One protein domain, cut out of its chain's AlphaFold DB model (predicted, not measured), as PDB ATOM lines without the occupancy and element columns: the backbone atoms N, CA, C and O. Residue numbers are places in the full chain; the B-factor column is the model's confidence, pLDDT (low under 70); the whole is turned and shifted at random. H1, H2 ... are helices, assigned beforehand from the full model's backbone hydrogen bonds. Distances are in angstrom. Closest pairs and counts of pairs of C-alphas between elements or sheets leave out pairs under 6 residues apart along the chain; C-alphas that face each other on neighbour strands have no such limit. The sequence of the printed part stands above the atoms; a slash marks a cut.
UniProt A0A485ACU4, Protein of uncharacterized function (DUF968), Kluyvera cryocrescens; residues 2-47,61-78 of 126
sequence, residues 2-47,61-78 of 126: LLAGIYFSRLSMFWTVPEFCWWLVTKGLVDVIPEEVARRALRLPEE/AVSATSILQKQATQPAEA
ATOM      1  N   LEU A   2     -89.528 -13.795 204.570       42.41
ATOM      2  CA  LEU A   2     -88.735 -14.332 205.697       42.41
ATOM      3  C   LEU A   2     -89.498 -14.436 207.034       42.41
ATOM      4  O   LEU A   2     -89.149 -15.249 207.879       42.41
ATOM      5  N   LEU A   3     -90.583 -13.675 207.219       41.88
ATOM      6  CA  LEU A   3     -91.346 -13.694 208.475       41.88
ATOM      7  C   LEU A   3     -92.263 -14.923 208.617       41.88
ATOM      8  O   LEU A   3     -92.500 -15.368 209.732       41.88
ATOM      9  N   ALA A   4     -92.709 -15.544 207.517       47.06
ATOM     10  CA  ALA A   4     -93.509 -16.776 207.580       47.06
ATOM     11  C   ALA A   4     -92.696 -17.994 208.066       47.06
ATOM     12  O   ALA A   4     -93.263 -18.912 208.651       47.06
ATOM     13  N   GLY A   5     -91.369 -17.979 207.880       48.66
ATOM     14  CA  GLY A   5     -90.477 -19.028 208.384       48.66
ATOM     15  C   GLY A   5     -90.286 -18.972 209.901       48.66
ATOM     16  O   GLY A   5     -90.248 -20.008 210.551       48.66
ATOM     17  N   ILE A   6     -90.249 -17.768 210.483       52.78
ATOM     18  CA  ILE A   6     -89.992 -17.574 211.920       52.78
ATOM     19  C   ILE A   6     -91.255 -17.856 212.756       52.78
ATOM     20  O   ILE A   6     -91.159 -18.378 213.867       52.78
ATOM     21  N   TYR A   7     -92.451 -17.581 212.218       45.72
ATOM     22  CA  TYR A   7     -93.712 -17.910 212.898       45.72
ATOM     23  C   TYR A   7     -94.046 -19.411 212.878       45.72
ATOM     24  O   TYR A   7     -94.697 -19.884 213.809       45.72
ATOM     25  N   PHE A   8     -93.560 -20.179 211.892       43.97
ATOM     26  CA  PHE A   8     -93.678 -21.643 211.907       43.97
ATOM     27  C   PHE A   8     -92.851 -22.256 213.050       43.97
ATOM     28  O   PHE A   8     -93.343 -23.110 213.781       43.97
ATOM     29  N   SER A   9     -91.642 -21.738 213.296       47.81
ATOM     30  CA  SER A   9     -90.736 -22.246 214.337       47.81
ATOM     31  C   SER A   9     -91.220 -22.050 215.779       47.81
ATOM     32  O   SER A   9     -90.726 -22.735 216.669       47.81
ATOM     33  N   ARG A  10     -92.158 -21.127 216.047       48.16
ATOM     34  CA  ARG A  10     -92.555 -20.762 217.424       48.16
ATOM     35  C   ARG A  10     -93.921 -21.300 217.870       48.16
ATOM     36  O   ARG A  10     -94.229 -21.200 219.053       48.16
ATOM     37  N   LEU A  11     -94.716 -21.896 216.974       50.31
ATOM     38  CA  LEU A  11     -96.020 -22.493 217.317       50.31
ATOM     39  C   LEU A  11     -96.139 -24.000 217.033       50.31
ATOM     40  O   LEU A  11     -97.122 -24.609 217.443       50.31
ATOM     41  N   SER A  12     -95.160 -24.627 216.374       52.41
ATOM     42  CA  SER A  12     -95.232 -26.043 215.984       52.41
ATOM     43  C   SER A  12     -94.405 -26.971 216.885       52.41
ATOM     44  O   SER A  12     -93.798 -27.927 216.409       52.41
ATOM     45  N   MET A  13     -94.355 -26.731 218.195       52.03
ATOM     46  CA  MET A  13     -93.618 -27.597 219.132       52.03
ATOM     47  C   MET A  13     -94.441 -28.837 219.549       52.03
ATOM     48  O   MET A  13     -94.452 -29.223 220.709       52.03
ATOM     49  N   PHE A  14     -95.184 -29.428 218.607       57.00
ATOM     50  CA  PHE A  14     -95.975 -30.655 218.795       57.00
ATOM     51  C   PHE A  14     -96.040 -31.525 217.530       57.00
ATOM     52  O   PHE A  14     -96.888 -32.405 217.430       57.00
ATOM     53  N   TRP A  15     -95.165 -31.299 216.546       60.09
ATOM     54  CA  TRP A  15     -95.084 -32.214 215.408       60.09
ATOM     55  C   TRP A  15     -94.346 -33.471 215.843       60.09
ATOM     56  O   TRP A  15     -93.239 -33.403 216.387       60.09
ATOM     57  N   THR A  16     -94.963 -34.629 215.622       78.06
ATOM     58  CA  THR A  16     -94.270 -35.894 215.844       78.06
ATOM     59  C   THR A  16     -93.163 -36.044 214.792       78.06
ATOM     60  O   THR A  16     -93.303 -35.609 213.649       78.06
ATOM     61  N   VAL A  17     -92.035 -36.661 215.167       81.06
ATOM     62  CA  VAL A  17     -90.876 -36.911 214.280       81.06
ATOM     63  C   VAL A  17     -91.258 -37.373 212.855       81.06
ATOM     64  O   VAL A  17     -90.710 -36.815 211.902       81.06
ATOM     65  N   PRO A  18     -92.191 -38.329 212.649       79.31
ATOM     66  CA  PRO A  18     -92.579 -38.750 211.300       79.31
ATOM     67  C   PRO A  18     -93.292 -37.663 210.478       79.31
ATOM     68  O   PRO A  18     -93.071 -37.583 209.272       79.31
ATOM     69  N   GLU A  19     -94.110 -36.808 211.098       81.94
ATOM     70  CA  GLU A  19     -94.834 -35.733 210.400       81.94
ATOM     71  C   GLU A  19     -93.868 -34.661 209.892       81.94
ATOM     72  O   GLU A  19     -93.974 -34.199 208.754       81.94
ATOM     73  N   PHE A  20     -92.877 -34.310 210.714       82.75
ATOM     74  CA  PHE A  20     -91.814 -33.392 210.317       82.75
ATOM     75  C   PHE A  20     -90.924 -33.993 209.219       82.75
ATOM     76  O   PHE A  20     -90.610 -33.320 208.237       82.75
ATOM     77  N   CYS A  21     -90.574 -35.279 209.335       81.12
ATOM     78  CA  CYS A  21     -89.788 -35.997 208.328       81.12
ATOM     79  C   CYS A  21     -90.490 -36.020 206.961       81.12
ATOM     80  O   CYS A  21     -89.859 -35.760 205.938       81.12
ATOM     81  N   TRP A  22     -91.800 -36.283 206.929       80.19
ATOM     82  CA  TRP A  22     -92.567 -36.280 205.680       80.19
ATOM     83  C   TRP A  22     -92.691 -34.877 205.081       80.19
ATOM     84  O   TRP A  22     -92.555 -34.698 203.870       80.19
ATOM     85  N   TRP A  23     -92.869 -33.855 205.922       83.06
ATOM     86  CA  TRP A  23     -92.835 -32.469 205.462       83.06
ATOM     87  C   TRP A  23     -91.493 -32.120 204.801       83.06
ATOM     88  O   TRP A  23     -91.489 -31.558 203.706       83.06
ATOM     89  N   LEU A  24     -90.358 -32.518 205.390       81.00
ATOM     90  CA  LEU A  24     -89.034 -32.307 204.789       81.00
ATOM     91  C   LEU A  24     -88.894 -32.991 203.423       81.00
ATOM     92  O   LEU A  24     -88.377 -32.376 202.488       81.00
ATOM     93  N   VAL A  25     -89.417 -34.213 203.283       83.12
ATOM     94  CA  VAL A  25     -89.457 -34.945 202.006       83.12
ATOM     95  C   VAL A  25     -90.230 -34.155 200.945       83.12
ATOM     96  O   VAL A  25     -89.717 -33.950 199.847       83.12
ATOM     97  N   THR A  26     -91.401 -33.598 201.280       78.88
ATOM     98  CA  THR A  26     -92.174 -32.760 200.335       78.88
ATOM     99  C   THR A  26     -91.492 -31.441 199.960       78.88
ATOM    100  O   THR A  26     -91.842 -30.831 198.950       78.88
ATOM    101  N   LYS A  27     -90.528 -30.976 200.763       81.19
ATOM    102  CA  LYS A  27     -89.728 -29.771 200.496       81.19
ATOM    103  C   LYS A  27     -88.403 -30.066 199.791       81.19
ATOM    104  O   LYS A  27     -87.684 -29.121 199.485       81.19
ATOM    105  N   GLY A  28     -88.083 -31.338 199.538       76.38
ATOM    106  CA  GLY A  28     -86.810 -31.751 198.945       76.38
ATOM    107  C   GLY A  28     -85.612 -31.637 199.895       76.38
ATOM    108  O   GLY A  28     -84.476 -31.680 199.443       76.38
ATOM    109  N   LEU A  29     -85.838 -31.501 201.206       80.75
ATOM    110  CA  LEU A  29     -84.789 -31.351 202.228       80.75
ATOM    111  C   LEU A  29     -84.403 -32.701 202.859       80.75
ATOM    112  O   LEU A  29     -84.242 -32.810 204.074       80.75
ATOM    113  N   VAL A  30     -84.290 -33.750 202.042       80.88
ATOM    114  CA  VAL A  30     -84.025 -35.117 202.527       80.88
ATOM    115  C   VAL A  30     -82.584 -35.283 203.009       80.88
ATOM    116  O   VAL A  30     -82.342 -36.017 203.961       80.88
ATOM    117  N   ASP A  31     -81.642 -34.542 202.426       80.06
ATOM    118  CA  ASP A  31     -80.207 -34.668 202.721       80.06
ATOM    119  C   ASP A  31     -79.822 -34.194 204.132       80.06
ATOM    120  O   ASP A  31     -78.747 -34.512 204.633       80.06
ATOM    121  N   VAL A  32     -80.706 -33.441 204.791       85.62
ATOM    122  CA  VAL A  32     -80.507 -32.932 206.157       85.62
ATOM    123  C   VAL A  32     -80.988 -33.945 207.209       85.62
ATOM    124  O   VAL A  32     -80.726 -33.779 208.400       85.62
ATOM    125  N   ILE A  33     -81.707 -34.997 206.799       83.88
ATOM    126  CA  ILE A  33     -82.316 -35.963 207.718       83.88
ATOM    127  C   ILE A  33     -81.261 -36.987 208.160       83.88
ATOM    128  O   ILE A  33     -80.737 -37.721 207.321       83.88
ATOM    129  N   PRO A  34     -80.974 -37.105 209.470       83.31
ATOM    130  CA  PRO A  34     -80.073 -38.134 209.958       83.31
ATOM    131  C   PRO A  34     -80.710 -39.523 209.821       83.31
ATOM    132  O   PRO A  34     -81.923 -39.703 209.964       83.31
ATOM    133  N   GLU A  35     -79.865 -40.523 209.591       82.31
ATOM    134  CA  GLU A  35     -80.259 -41.907 209.301       82.31
ATOM    135  C   GLU A  35     -81.156 -42.522 210.396       82.31
ATOM    136  O   GLU A  35     -82.116 -43.230 210.096       82.31
ATOM    137  N   GLU A  36     -80.922 -42.193 211.669       82.31
ATOM    138  CA  GLU A  36     -81.743 -42.642 212.805       82.31
ATOM    139  C   GLU A  36     -83.189 -42.131 212.725       82.31
ATOM    140  O   GLU A  36     -84.153 -42.871 212.943       82.31
ATOM    141  N   VAL A  37     -83.354 -40.855 212.365       83.38
ATOM    142  CA  VAL A  37     -84.667 -40.218 212.217       83.38
ATOM    143  C   VAL A  37     -85.389 -40.784 211.001       83.38
ATOM    144  O   VAL A  37     -86.584 -41.071 211.088       83.38
ATOM    145  N   ALA A  38     -84.661 -41.020 209.907       83.81
ATOM    146  CA  ALA A  38     -85.194 -41.678 208.719       83.81
ATOM    147  C   ALA A  38     -85.705 -43.093 209.040       83.81
ATOM    148  O   ALA A  38     -86.819 -43.450 208.650       83.81
ATOM    149  N   ARG A  39     -84.956 -43.879 209.825       84.44
ATOM    150  CA  ARG A  39     -85.401 -45.208 210.281       84.44
ATOM    151  C   ARG A  39     -86.635 -45.133 211.154       84.44
ATOM    152  O   ARG A  39     -87.580 -45.885 210.928       84.44
ATOM    153  N   ARG A  40     -86.668 -44.198 212.104       83.19
ATOM    154  CA  ARG A  40     -87.828 -44.003 212.978       83.19
ATOM    155  C   ARG A  40     -89.074 -43.588 212.194       83.19
ATOM    156  O   ARG A  40     -90.163 -44.074 212.493       83.19
ATOM    157  N   ALA A  41     -88.922 -42.732 211.184       83.75
ATOM    158  CA  ALA A  41     -90.009 -42.319 210.300       83.75
ATOM    159  C   ALA A  41     -90.517 -43.480 209.428       83.75
ATOM    160  O   ALA A  41     -91.726 -43.680 209.316       83.75
ATOM    161  N   LEU A  42     -89.603 -44.290 208.885       81.25
ATOM    162  CA  LEU A  42     -89.917 -45.480 208.086       81.25
ATOM    163  C   LEU A  42     -90.300 -46.712 208.927       81.25
ATOM    164  O   LEU A  42     -90.639 -47.749 208.361       81.25
ATOM    165  N   ARG A  43     -90.260 -46.611 210.264       82.25
ATOM    166  CA  ARG A  43     -90.442 -47.726 211.214       82.25
ATOM    167  C   ARG A  43     -89.501 -48.910 210.948       82.25
ATOM    168  O   ARG A  43     -89.867 -50.063 211.171       82.25
ATOM    169  N   LEU A  44     -88.295 -48.617 210.467       83.62
ATOM    170  CA  LEU A  44     -87.225 -49.591 210.278       83.62
ATOM    171  C   LEU A  44     -86.514 -49.877 211.609       83.62
ATOM    172  O   LEU A  44     -86.467 -48.997 212.473       83.62
ATOM    173  N   PRO A  45     -85.947 -51.086 211.784       79.62
ATOM    174  CA  PRO A  45     -85.150 -51.400 212.960       79.62
ATOM    175  C   PRO A  45     -83.916 -50.493 213.033       79.62
ATOM    176  O   PRO A  45     -83.232 -50.238 212.036       79.62
ATOM    177  N   GLU A  46     -83.642 -49.996 214.234       75.38
ATOM    178  CA  GLU A  46     -82.470 -49.176 214.516       75.38
ATOM    179  C   GLU A  46     -81.196 -50.021 214.395       75.38
ATOM    180  O   GLU A  46     -81.106 -51.118 214.953       75.38
ATOM    181  N   GLU A  47     -80.206 -49.527 213.650       70.06
ATOM    182  CA  GLU A  47     -78.914 -50.200 213.528       70.06
ATOM    183  C   GLU A  47     -78.049 -49.886 214.741       70.06
ATOM    184  O   GLU A  47     -77.325 -48.889 214.800       70.06
ATOM    185  N   ALA A  61     -77.437 -53.705 204.383       79.06
ATOM    186  CA  ALA A  61     -78.787 -53.167 204.274       79.06
ATOM    187  C   ALA A  61     -78.791 -51.866 203.455       79.06
ATOM    188  O   ALA A  61     -77.789 -51.163 203.342       79.06
ATOM    189  N   VAL A  62     -79.941 -51.542 202.862       80.88
ATOM    190  CA  VAL A  62     -80.131 -50.272 202.150       80.88
ATOM    191  C   VAL A  62     -80.322 -49.158 203.181       80.88
ATOM    192  O   VAL A  62     -81.134 -49.317 204.092       80.88
ATOM    193  N   SER A  63     -79.625 -48.027 203.022       82.50
ATOM    194  CA  SER A  63     -79.792 -46.891 203.934       82.50
ATOM    195  C   SER A  63     -81.209 -46.309 203.857       82.50
ATOM    196  O   SER A  63     -81.795 -46.147 202.778       82.50
ATOM    197  N   ALA A  64     -81.770 -45.978 205.016       82.50
ATOM    198  CA  ALA A  64     -83.076 -45.354 205.175       82.50
ATOM    199  C   ALA A  64     -83.142 -44.001 204.452       82.50
ATOM    200  O   ALA A  64     -84.147 -43.691 203.812       82.50
ATOM    201  N   THR A  65     -82.050 -43.236 204.470       82.94
ATOM    202  CA  THR A  65     -81.883 -42.004 203.677       82.94
ATOM    203  C   THR A  65     -82.026 -42.243 202.174       82.94
ATOM    204  O   THR A  65     -82.757 -41.508 201.512       82.94
ATOM    205  N   SER A  66     -81.426 -43.308 201.626       83.06
ATOM    206  CA  SER A  66     -81.562 -43.639 200.200       83.06
ATOM    207  C   SER A  66     -83.001 -44.018 199.835       83.06
ATOM    208  O   SER A  66     -83.490 -43.670 198.759       83.06
ATOM    209  N   ILE A  67     -83.711 -44.704 200.736       84.00
ATOM    210  CA  ILE A  67     -85.130 -45.040 200.551       84.00
ATOM    211  C   ILE A  67     -85.980 -43.762 200.506       84.00
ATOM    212  O   ILE A  67     -86.798 -43.611 199.596       84.00
ATOM    213  N   LEU A  68     -85.752 -42.820 201.428       83.06
ATOM    214  CA  LEU A  68     -86.448 -41.529 201.435       83.06
ATOM    215  C   LEU A  68     -86.126 -40.692 200.193       83.06
ATOM    216  O   LEU A  68     -87.035 -40.110 199.606       83.06
ATOM    217  N   GLN A  69     -84.871 -40.666 199.743       82.38
ATOM    218  CA  GLN A  69     -84.479 -39.961 198.517       82.38
ATOM    219  C   GLN A  69     -85.160 -40.552 197.279       82.38
ATOM    220  O   GLN A  69     -85.644 -39.807 196.426       82.38
ATOM    221  N   LYS A  70     -85.266 -41.884 197.189       81.75
ATOM    222  CA  LYS A  70     -86.016 -42.549 196.111       81.75
ATOM    223  C   LYS A  70     -87.495 -42.170 196.138       81.75
ATOM    224  O   LYS A  70     -88.066 -41.939 195.080       81.75
ATOM    225  N   GLN A  71     -88.097 -42.080 197.323       75.19
ATOM    226  CA  GLN A  71     -89.488 -41.643 197.476       75.19
ATOM    227  C   GLN A  71     -89.682 -40.158 197.150       75.19
ATOM    228  O   GLN A  71     -90.692 -39.809 196.556       75.19
ATOM    229  N   ALA A  72     -88.719 -39.296 197.487       72.12
ATOM    230  CA  ALA A  72     -88.759 -37.869 197.167       72.12
ATOM    231  C   ALA A  72     -88.565 -37.595 195.668       72.12
ATOM    232  O   ALA A  72     -89.173 -36.685 195.113       72.12
ATOM    233  N   THR A  73     -87.706 -38.386 195.019       68.31
ATOM    234  CA  THR A  73     -87.399 -38.259 193.588       68.31
ATOM    235  C   THR A  73     -88.499 -38.852 192.720       68.31
ATOM    236  O   THR A  73     -88.635 -38.443 191.575       68.31
ATOM    237  N   GLN A  74     -89.294 -39.796 193.237       60.41
ATOM    238  CA  GLN A  74     -90.535 -40.211 192.591       60.41
ATOM    239  C   GLN A  74     -91.526 -39.047 192.710       60.41
ATOM    240  O   GLN A  74     -92.071 -38.823 193.792       60.41
ATOM    241  N   PRO A  75     -91.752 -38.269 191.635       52.97
ATOM    242  CA  PRO A  75     -92.671 -37.155 191.718       52.97
ATOM    243  C   PRO A  75     -94.063 -37.709 192.037       52.97
ATOM    244  O   PRO A  75     -94.434 -38.806 191.607       52.97
ATOM    245  N   ALA A  76     -94.848 -36.932 192.782       53.28
ATOM    246  CA  ALA A  76     -96.217 -37.231 193.209       53.28
ATOM    247  C   ALA A  76     -97.183 -37.664 192.076       53.28
ATOM    248  O   ALA A  76     -98.302 -38.087 192.343       53.28
ATOM    249  N   GLU A  77     -96.742 -37.612 190.820       53.22
ATOM    250  CA  GLU A  77     -97.395 -38.127 189.615       53.22
ATOM    251  C   GLU A  77     -97.706 -39.637 189.669       53.22
ATOM    252  O   GLU A  77     -98.635 -40.097 189.003       53.22
ATOM    253  N   ALA A  78     -96.987 -40.422 190.482       51.41
ATOM    254  CA  ALA A  78     -97.249 -41.860 190.641       51.41
ATOM    255  C   ALA A  78     -98.276 -42.201 191.736       51.41
ATOM    256  O   ALA A  78     -98.743 -43.345 191.800       51.41
TER     257      ALA A  78
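This is residues 2 to 47 and 61 to 78 of the 126 residues of the protein "Protein of uncharacterized function (DUF968)" of Kluyvera cryocrescens (UniProt A0A485ACU4). A lone helix, H1, sticks out at one end of the longest axis, and the connection from it leads to a small cluster of three short helices, H2, H3 and H4, each touching the other two at a crossed angle. Residues 2 to 11, of which 3 to 11 belong to H1, stand free of this cluster. The printed part has 64 residues, with four named helices in the order H1, H2, H3, H4 and no named strand; the class is all helix, and 37 residues are in named helices. It is only just loose, close to compact, with a radius of gyration of the C-alphas of 13.1 A, and the C-alphas span 41 by 29 by 17 A.

H1, residues 3 to 11, is apart from H2, residues 17 to 26. H3, residues 35 to 42, touches H2 about perpendicular, at 87 degrees, the closest C-alphas being those of Pro 18 and Ala 41, 4.5 A apart. H4, residues 64 to 73, touches H3 at a steep tilt of 63 degrees, the same way; the closest C-alphas, of Ala 38 and Ala 64, are 5.5 A apart. H2 and H4 touch at a steep tilt of 38 degrees, the same way, closest at the C-alphas of Val 25 and Ala 72, 5.7 A. In H2, H3 and H4 every O i to N i+4 pair is within hydrogen-bond range; in H1 2 of 5 are, beside 2 of 6 O i to N i+3 pairs.

H1 begins at C-alpha 3 (-91.346, -13.694, 208.475) and is 13.3 A long. H2 is 14.6 A, H3 10.4 A and H4 14.3 A, ending at C-alpha 73 (-87.399, -38.259, 193.588).

The C-alphas of Leu 3 and Ala 61, 41.6 A apart, are the farthest. Residues 48 to 60 are not printed, and C-alphas 47 and 61 are 9.7 A apart across the cut. The link H1 to H2 is tight and H2 to H3 short. The pLDDT is under 70 at residues 2 to 15 and 73 to 78.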